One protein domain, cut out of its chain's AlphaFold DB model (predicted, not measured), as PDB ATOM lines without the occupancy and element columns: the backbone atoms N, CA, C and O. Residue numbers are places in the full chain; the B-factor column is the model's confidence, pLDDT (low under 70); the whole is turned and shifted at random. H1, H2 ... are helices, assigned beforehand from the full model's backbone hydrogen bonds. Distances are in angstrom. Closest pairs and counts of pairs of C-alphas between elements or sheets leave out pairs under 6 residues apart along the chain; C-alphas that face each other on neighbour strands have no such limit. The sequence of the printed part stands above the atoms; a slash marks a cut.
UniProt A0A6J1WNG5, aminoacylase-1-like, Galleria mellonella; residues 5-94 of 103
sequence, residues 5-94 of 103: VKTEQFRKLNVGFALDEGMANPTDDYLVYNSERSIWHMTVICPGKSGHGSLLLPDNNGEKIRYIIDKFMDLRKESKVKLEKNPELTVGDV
ATOM      1  N   VAL A   5      22.182 -25.831  21.522       91.38
ATOM      2  CA  VAL A   5      21.946 -26.447  20.204       91.38
ATOM      3  C   VAL A   5      22.863 -25.902  19.103       91.38
ATOM      4  O   VAL A   5      23.034 -26.547  18.073       91.38
ATOM      5  N   LYS A   6      23.489 -24.737  19.321       94.62
ATOM      6  CA  LYS A   6      24.430 -24.114  18.378       94.62
ATOM      7  C   LYS A   6      25.871 -24.618  18.537       94.62
ATOM      8  O   LYS A   6      26.729 -24.270  17.731       94.62
ATOM      9  N   THR A   7      26.164 -25.393  19.581       96.12
ATOM     10  CA  THR A   7      27.529 -25.837  19.904       96.12
ATOM     11  C   THR A   7      27.972 -27.035  19.057       96.12
ATOM     12  O   THR A   7      27.158 -27.841  18.600       96.12
ATOM     13  N   GLU A   8      29.286 -27.205  18.870       96.44
ATOM     14  CA  GLU A   8      29.829 -28.368  18.151       96.44
ATOM     15  C   GLU A   8      29.558 -29.682  18.901       96.44
ATOM     16  O   GLU A   8      29.373 -30.733  18.290       96.44
ATOM     17  N   GLN A   9      29.500 -29.613  20.231       95.00
ATOM     18  CA  GLN A   9      29.182 -30.718  21.125       95.00
ATOM     19  C   GLN A   9      27.776 -31.251  20.846       95.00
ATOM     20  O   GLN A   9      27.613 -32.457  20.694       95.00
ATOM     21  N   PHE A  10      26.783 -30.364  20.702       93.62
ATOM     22  CA  PHE A  10      25.425 -30.769  20.342       93.62
ATOM     23  C   PHE A  10      25.373 -31.382  18.939       93.62
ATOM     24  O   PHE A  10      24.781 -32.442  18.755       93.62
ATOM     25  N   ARG A  11      26.069 -30.789  17.958       94.12
ATOM     26  CA  ARG A  11      26.156 -31.354  16.599       94.12
ATOM     27  C   ARG A  11      26.737 -32.776  16.595       94.12
ATOM     28  O   ARG A  11      26.252 -33.623  15.852       94.12
ATOM     29  N   LYS A  12      27.745 -33.051  17.431       97.06
ATOM     30  CA  LYS A  12      28.370 -34.383  17.568       97.06
ATOM     31  C   LYS A  12      27.436 -35.449  18.147       97.06
ATOM     32  O   LYS A  12      27.712 -36.626  17.946       97.06
ATOM     33  N   LEU A  13      26.341 -35.068  18.815       94.44
ATOM     34  CA  LEU A  13      25.330 -36.022  19.287       94.44
ATOM     35  C   LEU A  13      24.571 -36.693  18.135       94.44
ATOM     36  O   LEU A  13      24.026 -37.772  18.336       94.44
ATOM     37  N   ASN A  14      24.542 -36.073  16.945       94.62
ATOM     38  CA  ASN A  14      23.865 -36.600  15.757       94.62
ATOM     39  C   ASN A  14      22.396 -36.999  16.029       94.62
ATOM     40  O   ASN A  14      21.963 -38.107  15.712       94.62
ATOM     41  N   VAL A  15      21.642 -36.103  16.676       90.44
ATOM     42  CA  VAL A  15      20.252 -36.350  17.097       90.44
ATOM     43  C   VAL A  15      19.334 -36.460  15.873       90.44
ATOM     44  O   VAL A  15      19.230 -35.513  15.099       90.44
ATOM     45  N   GLY A  16      18.658 -37.604  15.712       90.81
ATOM     46  CA  GLY A  16      17.717 -37.854  14.608       90.81
ATOM     47  C   GLY A  16      16.254 -37.519  14.925       90.81
ATOM     48  O   GLY A  16      15.509 -37.129  14.033       90.81
ATOM     49  N   PHE A  17      15.843 -37.650  16.186       87.50
ATOM     50  CA  PHE A  17      14.531 -37.239  16.685       87.50
ATOM     51  C   PHE A  17      14.608 -37.003  18.196       87.50
ATOM     52  O   PHE A  17      15.527 -37.487  18.862       87.50
ATOM     53  N   ALA A  18      13.647 -36.254  18.727       87.62
ATOM     54  CA  ALA A  18      13.445 -36.073  20.157       87.62
ATOM     55  C   ALA A  18      12.061 -36.613  20.521       87.62
ATOM     56  O   ALA A  18      11.123 -36.488  19.733       87.62
ATOM     57  N   LEU A  19      11.960 -37.237  21.689       87.38
ATOM     58  CA  LEU A  19      10.679 -37.565  22.299       87.38
ATOM     59  C   LEU A  19      10.363 -36.461  23.298       87.38
ATOM     60  O   LEU A  19      11.244 -36.076  24.070       87.38
ATOM     61  N   ASP A  20       9.134 -35.972  23.243       86.31
ATOM     62  CA  ASP A  20       8.609 -34.985  24.180       86.31
ATOM     63  C   ASP A  20       7.598 -35.642  25.130       86.31
ATOM     64  O   ASP A  20       7.455 -36.873  25.119       86.31
ATOM     65  N   GLU A  21       6.913 -34.869  25.975       85.25
ATOM     66  CA  GLU A  21       5.923 -35.447  26.881       85.25
ATOM     67  C   GLU A  21       4.818 -36.234  26.143       85.25
ATOM     68  O   GLU A  21       4.365 -35.884  25.054       85.25
ATOM     69  N   GLY A  22       4.368 -37.331  26.762       83.50
ATOM     70  CA  GLY A  22       3.288 -38.183  26.262       83.50
ATOM     71  C   GLY A  22       2.051 -38.144  27.159       83.50
ATOM     72  O   GLY A  22       2.091 -37.662  28.291       83.50
ATOM     73  N   MET A  23       0.943 -38.700  26.669       85.44
ATOM     74  CA  MET A  23      -0.300 -38.836  27.432       85.44
ATOM     75  C   MET A  23      -0.524 -40.294  27.839       85.44
ATOM     76  O   MET A  23      -0.278 -41.206  27.052       85.44
ATOM     77  N   ALA A  24      -1.000 -40.517  29.068       88.75
ATOM     78  CA  ALA A  24      -1.360 -41.853  29.529       88.75
ATOM     79  C   ALA A  24      -2.551 -42.400  28.726       88.75
ATOM     80  O   ALA A  24      -3.535 -41.690  28.510       88.75
ATOM     81  N   ASN A  25      -2.472 -43.669  28.333       89.38
ATOM     82  CA  ASN A  25      -3.549 -44.386  27.664       89.38
ATOM     83  C   ASN A  25      -4.096 -45.476  28.607       89.38
ATOM     84  O   ASN A  25      -3.298 -46.194  29.210       89.38
ATOM     85  N   PRO A  26      -5.424 -45.600  28.792       91.75
ATOM     86  CA  PRO A  26      -6.009 -46.715  29.539       91.75
ATOM     87  C   PRO A  26      -5.872 -48.085  28.845       91.75
ATOM     88  O   PRO A  26      -6.140 -49.097  29.492       91.75
ATOM     89  N   THR A  27      -5.506 -48.138  27.559       93.38
ATOM     90  CA  THR A  27      -5.198 -49.382  26.828       93.38
ATOM     91  C   THR A  27      -3.689 -49.631  26.748       93.38
ATOM     92  O   THR A  27      -2.889 -48.784  27.138       93.38
ATOM     93  N   ASP A  28      -3.288 -50.790  26.218       93.19
ATOM     94  CA  ASP A  28      -1.877 -51.172  26.018       93.19
ATOM     95  C   ASP A  28      -1.258 -50.553  24.740       93.19
ATOM     96  O   ASP A  28      -0.293 -51.069  24.180       93.19
ATOM     97  N   ASP A  29      -1.833 -49.447  24.248       92.31
ATOM     98  CA  ASP A  29      -1.394 -48.755  23.033       92.31
ATOM     99  C   ASP A  29      -0.696 -47.428  23.354       92.31
ATOM    100  O   ASP A  29      -1.112 -46.670  24.235       92.31
ATOM    101  N   TYR A  30       0.317 -47.076  22.561       86.81
ATOM    102  CA  TYR A  30       0.984 -45.778  22.661       86.81
ATOM    103  C   TYR A  30       0.245 -44.700  21.862       86.81
ATOM    104  O   TYR A  30      -0.003 -44.855  20.665       86.81
ATOM    105  N   LEU A  31      -0.037 -43.563  22.502       86.50
ATOM    106  CA  LEU A  31      -0.485 -42.351  21.814       86.50
ATOM    107  C   LEU A  31       0.737 -41.615  21.257       86.50
ATOM    108  O   LEU A  31       1.568 -41.118  22.015       86.50
ATOM    109  N   VAL A  32       0.849 -41.563  19.928       87.69
ATOM    110  CA  VAL A  32       1.970 -40.921  19.232       87.69
ATOM    111  C   VAL A  32       1.492 -39.642  18.555       87.69
ATOM    112  O   VAL A  32       0.606 -39.677  17.703       87.69
ATOM    113  N   TYR A  33       2.119 -38.520  18.906       84.94
ATOM    114  CA  TYR A  33       1.873 -37.207  18.310       84.94
ATOM    115  C   TYR A  33       3.131 -36.741  17.572       84.94
ATOM    116  O   TYR A  33       4.245 -36.929  18.055       84.94
ATOM    117  N   ASN A  34       2.968 -36.146  16.390       86.50
ATOM    118  CA  ASN A  34       4.082 -35.689  15.548       86.50
ATOM    119  C   ASN A  34       4.263 -34.163  15.543       86.50
ATOM    120  O   ASN A  34       5.152 -33.653  14.863       86.50
ATOM    121  N   SER A  35       3.394 -33.435  16.239       81.25
ATOM    122  CA  SER A  35       3.433 -31.981  16.300       81.25
ATOM    123  C   SER A  35       2.658 -31.466  17.502       81.25
ATOM    124  O   SER A  35       1.640 -32.045  17.882       81.25
ATOM    125  N   GLU A  36       3.101 -30.332  18.027       84.12
ATOM    126  CA  GLU A  36       2.377 -29.531  19.005       84.12
ATOM    127  C   GLU A  36       2.225 -28.088  18.510       84.12
ATOM    128  O   GLU A  36       2.919 -27.634  17.595       84.12
ATOM    129  N   ARG A  37       1.289 -27.348  19.107       84.88
ATOM    130  CA  ARG A  37       1.083 -25.928  18.808       84.88
ATOM    131  C   ARG A  37       1.761 -25.083  19.872       84.88
ATOM    132  O   ARG A  37       1.488 -25.241  21.056       84.88
ATOM    133  N   SER A  38       2.570 -24.120  19.445       87.62
ATOM    134  CA  SER A  38       3.244 -23.214  20.372       87.62
ATOM    135  C   SER A  38       2.269 -22.240  21.040       87.62
ATOM    136  O   SER A  38       1.427 -21.625  20.381       87.62
ATOM    137  N   ILE A  39       2.436 -22.047  22.348       91.00
ATOM    138  CA  ILE A  39       1.682 -21.073  23.144       91.00
ATOM    139  C   ILE A  39       2.337 -19.694  23.031       91.00
ATOM    140  O   ILE A  39       3.560 -19.569  23.069       91.00
ATOM    141  N   TRP A  40       1.520 -18.646  22.897       92.25
ATOM    142  CA  TRP A  40       1.985 -17.259  22.850       92.25
ATOM    143  C   TRP A  40       1.523 -16.511  24.100       92.25
ATOM    144  O   TRP A  40       0.326 -16.308  24.308       92.25
ATOM    145  N   HIS A  41       2.478 -16.061  24.913       93.25
ATOM    146  CA  HIS A  41       2.218 -15.144  26.020       93.25
ATOM    147  C   HIS A  41       2.398 -13.707  25.532       93.25
ATOM    148  O   HIS A  41       3.479 -13.335  25.079       93.25
ATOM    149  N   MET A  42       1.336 -12.905  25.607       91.44
ATOM    150  CA  MET A  42       1.329 -11.534  25.098       91.44
ATOM    151  C   MET A  42       0.989 -10.535  26.201       91.44
ATOM    152  O   MET A  42       0.052 -10.741  26.971       91.44
ATOM    153  N   THR A  43       1.707  -9.414  26.215       94.50
ATOM    154  CA  THR A  43       1.384  -8.238  27.027       94.50
ATOM    155  C   THR A  43       1.028  -7.095  26.090       94.50
ATOM    156  O   THR A  43       1.860  -6.658  25.297       94.50
ATOM    157  N   VAL A  44      -0.214  -6.615  26.167       94.62
ATOM    158  CA  VAL A  44      -0.676  -5.477  25.369       94.62
ATOM    159  C   VAL A  44      -0.686  -4.234  26.246       94.62
ATOM    160  O   VAL A  44      -1.407  -4.174  27.237       94.62
ATOM    161  N   ILE A  45       0.107  -3.234  25.867       95.81
ATOM    162  CA  ILE A  45       0.202  -1.964  26.588       95.81
ATOM    163  C   ILE A  45      -0.702  -0.947  25.889       95.81
ATOM    164  O   ILE A  45      -0.518  -0.654  24.710       95.81
ATOM    165  N   CYS A  46      -1.671  -0.399  26.623       94.38
ATOM    166  CA  CYS A  46      -2.628   0.589  26.120       94.38
ATOM    167  C   CYS A  46      -2.344   1.977  26.726       94.38
ATOM    168  O   CYS A  46      -2.935   2.325  27.748       94.38
ATOM    169  N   PRO A  47      -1.443   2.789  26.138       92.94
ATOM    170  CA  PRO A  47      -1.129   4.115  26.667       92.94
ATOM    171  C   PRO A  47      -2.294   5.092  26.456       92.94
ATOM    172  O   PRO A  47      -2.986   5.035  25.440       92.94
ATOM    173  N   GLY A  48      -2.478   6.035  27.377       90.44
ATOM    174  CA  GLY A  48      -3.513   7.067  27.290       90.44
ATOM    175  C   GLY A  48      -3.087   8.363  27.972       90.44
ATOM    176  O   GLY A  48      -2.121   8.385  28.737       90.44
ATOM    177  N   LYS A  49      -3.800   9.453  27.685       89.06
ATOM    178  CA  LYS A  49      -3.560  10.754  28.322       89.06
ATOM    179  C   LYS A  49      -4.228  10.816  29.694       89.06
ATOM    180  O   LYS A  49      -5.404  10.491  29.827       89.06
ATOM    181  N   SER A  50      -3.492  11.286  30.698       85.69
ATOM    182  CA  SER A  50      -4.041  11.584  32.025       85.69
ATOM    183  C   SER A  50      -4.669  12.979  32.053       85.69
ATOM    184  O   SER A  50      -4.174  13.907  31.416       85.69
ATOM    185  N   GLY A  51      -5.745  13.143  32.818       86.94
ATOM    186  CA  GLY A  51      -6.429  14.420  32.989       86.94
ATOM    187  C   GLY A  51      -7.585  14.309  33.977       86.94
ATOM    188  O   GLY A  51      -7.918  13.215  34.432       86.94
ATOM    189  N   HIS A  52      -8.197  15.443  34.314       90.94
ATOM    190  CA  HIS A  52      -9.394  15.453  35.153       90.94
ATOM    191  C   HIS A  52     -10.545  14.717  34.447       90.94
ATOM    192  O   HIS A  52     -10.794  14.957  33.266       90.94
ATOM    193  N   GLY A  53     -11.270  13.846  35.158       86.94
ATOM    194  CA  GLY A  53     -12.284  12.961  34.559       86.94
ATOM    195  C   GLY A  53     -13.414  13.692  33.825       86.94
ATOM    196  O   GLY A  53     -13.941  13.181  32.842       86.94
ATOM    197  N   SER A  54     -13.734  14.927  34.226       91.69
ATOM    198  CA  SER A  54     -14.737  15.758  33.541       91.69
ATOM    199  C   SER A  54     -14.309  16.243  32.152       91.69
ATOM    200  O   SER A  54     -15.148  16.746  31.413       91.69
ATOM    201  N   LEU A  55     -13.019  16.146  31.808       91.00
ATOM    202  CA  LEU A  55     -12.517  16.558  30.497       91.00
ATOM    203  C   LEU A  55     -12.879  15.558  29.400       91.00
ATOM    204  O   LEU A  55     -12.802  15.928  28.233       91.00
ATOM    205  N   LEU A  56     -13.241  14.317  29.771       90.12
ATOM    206  CA  LEU A  56     -13.616  13.242  28.845       90.12
ATOM    207  C   LEU A  56     -12.663  13.170  27.642       90.12
ATOM    208  O   LEU A  56     -13.078  13.226  26.486       90.12
ATOM    209  N   LEU A  57     -11.359  13.123  27.937       89.62
ATOM    210  CA  LEU A  57     -10.328  13.186  26.909       89.62
ATOM    211  C   LEU A  57     -10.474  12.001  25.939       89.62
ATOM    212  O   LEU A  57     -10.565  10.855  26.400       89.62
ATOM    213  N   PRO A  58     -10.448  12.256  24.617       88.81
ATOM    214  CA  PRO A  58     -10.434  11.184  23.633       88.81
ATOM    215  C   PRO A  58      -9.100  10.433  23.694       88.81
ATOM    216  O   PRO A  58      -8.091  10.981  24.153       88.81
ATOM    217  N   ASP A  59      -9.078   9.206  23.169       88.06
ATOM    218  CA  ASP A  59      -7.869   8.374  23.096       88.06
ATOM    219  C   ASP A  59      -7.320   7.984  24.484       88.06
ATOM    220  O   ASP A  59      -6.108   7.914  24.727       88.06
ATOM    221  N   ASN A  60      -8.230   7.741  25.430       90.56
ATOM    222  CA  ASN A  60      -7.860   7.254  26.754       90.56
ATOM    223  C   ASN A  60      -7.490   5.757  26.723       90.56
ATOM    224  O   ASN A  60      -7.808   5.010  25.796       90.56
ATOM    225  N   ASN A  61      -6.789   5.308  27.763       93.12
ATOM    226  CA  ASN A  61      -6.373   3.913  27.897       93.12
ATOM    227  C   ASN A  61      -7.572   2.957  28.006       93.12
ATOM    228  O   ASN A  61      -7.505   1.851  27.478       93.12
ATOM    229  N   GLY A  62      -8.667   3.379  28.643       91.81
ATOM    230  CA  GLY A  62      -9.884   2.580  28.796       91.81
ATOM    231  C   GLY A  62     -10.527   2.194  27.461       91.81
ATOM    232  O   GLY A  62     -10.855   1.026  27.260       91.81
ATOM    233  N   GLU A  63     -10.638   3.134  26.521       92.94
ATOM    234  CA  GLU A  63     -11.152   2.889  25.162       92.94
ATOM    235  C   GLU A  63     -10.292   1.867  24.409       92.94
ATOM    236  O   GLU A  63     -10.811   0.941  23.781       92.94
ATOM    237  N   LYS A  64      -8.966   1.984  24.525       94.81
ATOM    238  CA  LYS A  64      -8.011   1.056  23.900       94.81
ATOM    239  C   LYS A  64      -8.076  -0.337  24.520       94.81
ATOM    240  O   LYS A  64      -8.117  -1.327  23.791       94.81
ATOM    241  N   ILE A  65      -8.138  -0.422  25.851       95.19
ATOM    242  CA  ILE A  65      -8.293  -1.694  26.570       95.19
ATOM    243  C   ILE A  65      -9.587  -2.374  26.129       95.19
ATOM    244  O   ILE A  65      -9.571  -3.557  25.793       95.19
ATOM    245  N   ARG A  66     -10.695  -1.624  26.063       95.50
ATOM    246  CA  ARG A  66     -11.982  -2.151  25.606       95.50
ATOM    247  C   ARG A  66     -11.878  -2.749  24.205       95.50
ATOM    248  O   ARG A  66     -12.299  -3.885  24.007       95.50
ATOM    249  N   TYR A  67     -11.269  -2.018  23.272       96.06
ATOM    250  CA  TYR A  67     -11.060  -2.489  21.904       96.06
ATOM    251  C   TYR A  67     -10.287  -3.816  21.856       96.06
ATOM    252  O   TYR A  67     -10.692  -4.749  21.165       96.06
ATOM    253  N   ILE A  68      -9.188  -3.921  22.606       96.50
ATOM    254  CA  ILE A  68      -8.356  -5.131  22.633       96.50
ATOM    255  C   ILE A  68      -9.101  -6.316  23.259       96.50
ATOM    256  O   ILE A  68      -9.043  -7.423  22.720       96.50
ATOM    257  N   ILE A  69      -9.832  -6.095  24.355       96.69
ATOM    258  CA  ILE A  69     -10.659  -7.134  24.983       96.69
ATOM    259  C   ILE A  69     -11.696  -7.655  23.989       96.69
ATOM    260  O   ILE A  69     -11.807  -8.870  23.821       96.69
ATOM    261  N   ASP A  70     -12.408  -6.764  23.295       97.50
ATOM    262  CA  ASP A  70     -13.420  -7.160  22.314       97.50
ATOM    263  C   ASP A  70     -12.800  -8.014  21.198       97.50
ATOM    264  O   ASP A  70     -13.311  -9.090  20.900       97.50
ATOM    265  N   LYS A  71     -11.630  -7.630  20.664       97.38
ATOM    266  CA  LYS A  71     -10.926  -8.431  19.645       97.38
ATOM    267  C   LYS A  71     -10.552  -9.831  20.127       97.38
ATOM    268  O   LYS A  71     -10.734 -10.801  19.390       97.38
ATOM    269  N   PHE A  72     -10.054  -9.958  21.354       97.12
ATOM    270  CA  PHE A  72      -9.733 -11.265  21.926       97.12
ATOM    271  C   PHE A  72     -10.980 -12.117  22.180       97.12
ATOM    272  O   PHE A  72     -10.954 -13.329  21.945       97.12
ATOM    273  N   MET A  73     -12.074 -11.506  22.635       97.50
ATOM    274  CA  MET A  73     -13.332 -12.213  22.878       97.50
ATOM    275  C   MET A  73     -14.029 -12.623  21.579       97.50
ATOM    276  O   MET A  73     -14.574 -13.727  21.517       97.50
ATOM    277  N   ASP A  74     -13.951 -11.806  20.529       98.00
ATOM    278  CA  ASP A  74     -14.450 -12.139  19.194       98.00
ATOM    279  C   ASP A  74     -13.716 -13.355  18.620       98.00
ATOM    280  O   ASP A  74     -14.359 -14.320  18.202       98.00
ATOM    281  N   LEU A  75     -12.378 -13.369  18.690       96.69
ATOM    282  CA  LEU A  75     -11.572 -14.513  18.251       96.69
ATOM    283  C   LEU A  75     -11.916 -15.781  19.047       96.69
ATOM    284  O   LEU A  75     -12.104 -16.858  18.476       96.69
ATOM    285  N   ARG A  76     -12.059 -15.659  20.374       97.31
ATOM    286  CA  ARG A  76     -12.485 -16.772  21.236       97.31
ATOM    287  C   ARG A  76     -13.856 -17.311  20.824       97.31
ATOM    288  O   ARG A  76     -14.049 -18.526  20.777       97.31
ATOM    289  N   LYS A  77     -14.810 -16.421  20.544       97.88
ATOM    290  CA  LYS A  77     -16.168 -16.780  20.127       97.88
ATOM    291  C   LYS A  77     -16.162 -17.486  18.777       97.88
ATOM    292  O   LYS A  77     -16.835 -18.502  18.641       97.88
ATOM    293  N   GLU A  78     -15.397 -16.994  17.808       97.56
ATOM    294  CA  GLU A  78     -15.256 -17.628  16.495       97.56
ATOM    295  C   GLU A  78     -14.745 -19.070  16.621       97.56
ATOM    296  O   GLU A  78     -15.363 -19.992  16.086       97.56
ATOM    297  N   SER A  79     -13.673 -19.284  17.391       97.00
ATOM    298  CA  SER A  79     -13.135 -20.625  17.652       97.00
ATOM    299  C   SER A  79     -14.141 -21.535  18.359       97.00
ATOM    300  O   SER A  79     -14.265 -22.704  18.001       97.00
ATOM    301  N   LYS A  80     -14.905 -21.008  19.325       96.75
ATOM    302  CA  LYS A  80     -15.957 -21.776  20.005       96.75
ATOM    303  C   LYS A  80     -17.058 -22.207  19.032       96.75
ATOM    304  O   LYS A  80     -17.426 -23.374  19.009       96.75
ATOM    305  N   VAL A  81     -17.530 -21.287  18.190       97.62
ATOM    306  CA  VAL A  81     -18.562 -21.576  17.183       97.62
ATOM    307  C   VAL A  81     -18.075 -22.611  16.165       97.62
ATOM    308  O   VAL A  81     -18.865 -23.446  15.734       97.62
ATOM    309  N   LYS A  82     -16.791 -22.585  15.779       96.56
ATOM    310  CA  LYS A  82     -16.198 -23.602  14.894       96.56
ATOM    311  C   LYS A  82     -16.293 -25.006  15.499       96.56
ATOM    312  O   LYS A  82     -16.759 -25.908  14.810       96.56
ATOM    313  N   LEU A  83     -15.935 -25.163  16.776       96.50
ATOM    314  CA  LEU A  83     -16.044 -26.445  17.487       96.50
ATOM    315  C   LEU A  83     -17.499 -26.906  17.651       96.50
ATOM    316  O   LEU A  83     -17.802 -28.072  17.439       96.50
ATOM    317  N   GLU A  84     -18.417 -26.000  17.992       96.06
ATOM    318  CA  GLU A  84     -19.836 -26.351  18.178       96.06
ATOM    319  C   GLU A  84     -20.517 -26.786  16.874       96.06
ATOM    320  O   GLU A  84     -21.429 -27.611  16.893       96.06
ATOM    321  N   LYS A  85     -20.099 -26.223  15.734       96.81
ATOM    322  CA  LYS A  85     -20.696 -26.515  14.425       96.81
ATOM    323  C   LYS A  85     -20.182 -27.796  13.782       96.81
ATOM    324  O   LYS A  85     -20.880 -28.329  12.924       96.81
ATOM    325  N   ASN A  86     -18.983 -28.255  14.135       95.38
ATOM    326  CA  ASN A  86     -18.399 -29.453  13.549       95.38
ATOM    327  C   ASN A  86     -17.876 -30.403  14.641       95.38
ATOM    328  O   ASN A  86     -16.777 -30.181  15.149       95.38
ATOM    329  N   PRO A  87     -18.622 -31.480  14.954       93.88
ATOM    330  CA  PRO A  87     -18.216 -32.490  15.934       93.88
ATOM    331  C   PRO A  87     -16.930 -33.253  15.587       93.88
ATOM    332  O   PRO A  87     -16.375 -33.905  16.464       93.88
ATOM    333  N   GLU A  88     -16.466 -33.206  14.335       95.19
ATOM    334  CA  GLU A  88     -15.208 -33.841  13.919       95.19
ATOM    335  C   GLU A  88     -13.973 -33.017  14.314       95.19
ATOM    336  O   GLU A  88     -12.863 -33.542  14.318       95.19
ATOM    337  N   LEU A  89     -14.150 -31.731  14.644       93.88
ATOM    338  CA  LEU A  89     -13.053 -30.876  15.084       93.88
ATOM    339  C   LEU A  89     -12.732 -31.107  16.558       93.88
ATOM    340  O   LEU A  89     -13.605 -31.185  17.423       93.88
ATOM    341  N   THR A  90     -11.443 -31.111  16.854       90.94
ATOM    342  CA  THR A  90     -10.894 -31.148  18.205       90.94
ATOM    343  C   THR A  90     -10.396 -29.765  18.619       90.94
ATOM    344  O   THR A  90     -10.248 -28.847  17.811       90.94
ATOM    345  N   VAL A  91     -10.066 -29.594  19.902       89.44
ATOM    346  CA  VAL A  91      -9.483 -28.335  20.406       89.44
ATOM    347  C   VAL A  91      -8.171 -27.981  19.684       89.44
ATOM    348  O   VAL A  91      -7.849 -26.800  19.559       89.44
ATOM    349  N   GLY A  92      -7.449 -28.978  19.160       88.75
ATOM    350  CA  GLY A  92      -6.235 -28.778  18.365       88.75
ATOM    351  C   GLY A  92      -6.470 -28.025  17.050       88.75
ATOM    352  O   GLY A  92      -5.555 -27.354  16.568       88.75
ATOM    353  N   ASP A  93      -7.696 -28.044  16.523       91.88
ATOM    354  CA  ASP A  93      -8.059 -27.480  15.216       91.88
ATOM    355  C   ASP A  93      -8.453 -25.996  15.267       91.88
ATOM    356  O   ASP A  93      -8.709 -25.366  14.238       91.88
ATOM    357  N   VAL A  94      -8.495 -25.393  16.460       94.50
ATOM    358  CA  VAL A  94      -8.873 -23.984  16.644       94.50
ATOM    359  C   VAL A  94      -7.846 -23.219  17.466       94.50
ATOM    360  O   VAL A  94      -7.033 -23.796  18.179       94.50
TER     361      VAL A  94
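AT A GLANCE: This is residues 5 to 94 of the 103 residues of the protein "aminoacylase-1-like" of Galleria mellonella (UniProt A0A6J1WNG5). With little regular structure, the printed part is an open, drawn-out chain: the small helix H1 sticks out near one end, a long unnamed stretch runs across the length, turns, and the long helix H2 folds back from the turn. Residues 38 to 43 stand free of H2, and the frame is loose. Of 90 residues printed, under half are in the two named helices, H1 then H2; the class is all helix, with no named strand. It is extended, with a radius of gyration of the C-alphas of 23.2 A, and flat, spanning 67 by 46 by 18 A.

HOW THE PARTS SIT: Look first at H1, residues 8 to 12, and then at H2, residues 61 to 85: the two are apart. In both, every O i to N i+4 pair is within hydrogen-bond range.

IN THESE COORDINATES: Find C-alpha 8 at (29.829, -28.368, 18.151), where H1 begins its 6.2 A. H2 runs 36.2 A from C-alpha 61 at (-6.373, 3.913, 27.897) to C-alpha 85 at (-20.696, -26.515, 14.425).

THE WHOLE: The C-alphas of Asp 28 and Leu 55, the two farthest apart, are 68.7 A apart. A long link of 48 residues joins H1 to H2. The printed part has no cut, and no printed residue is under 70 in pLDDT.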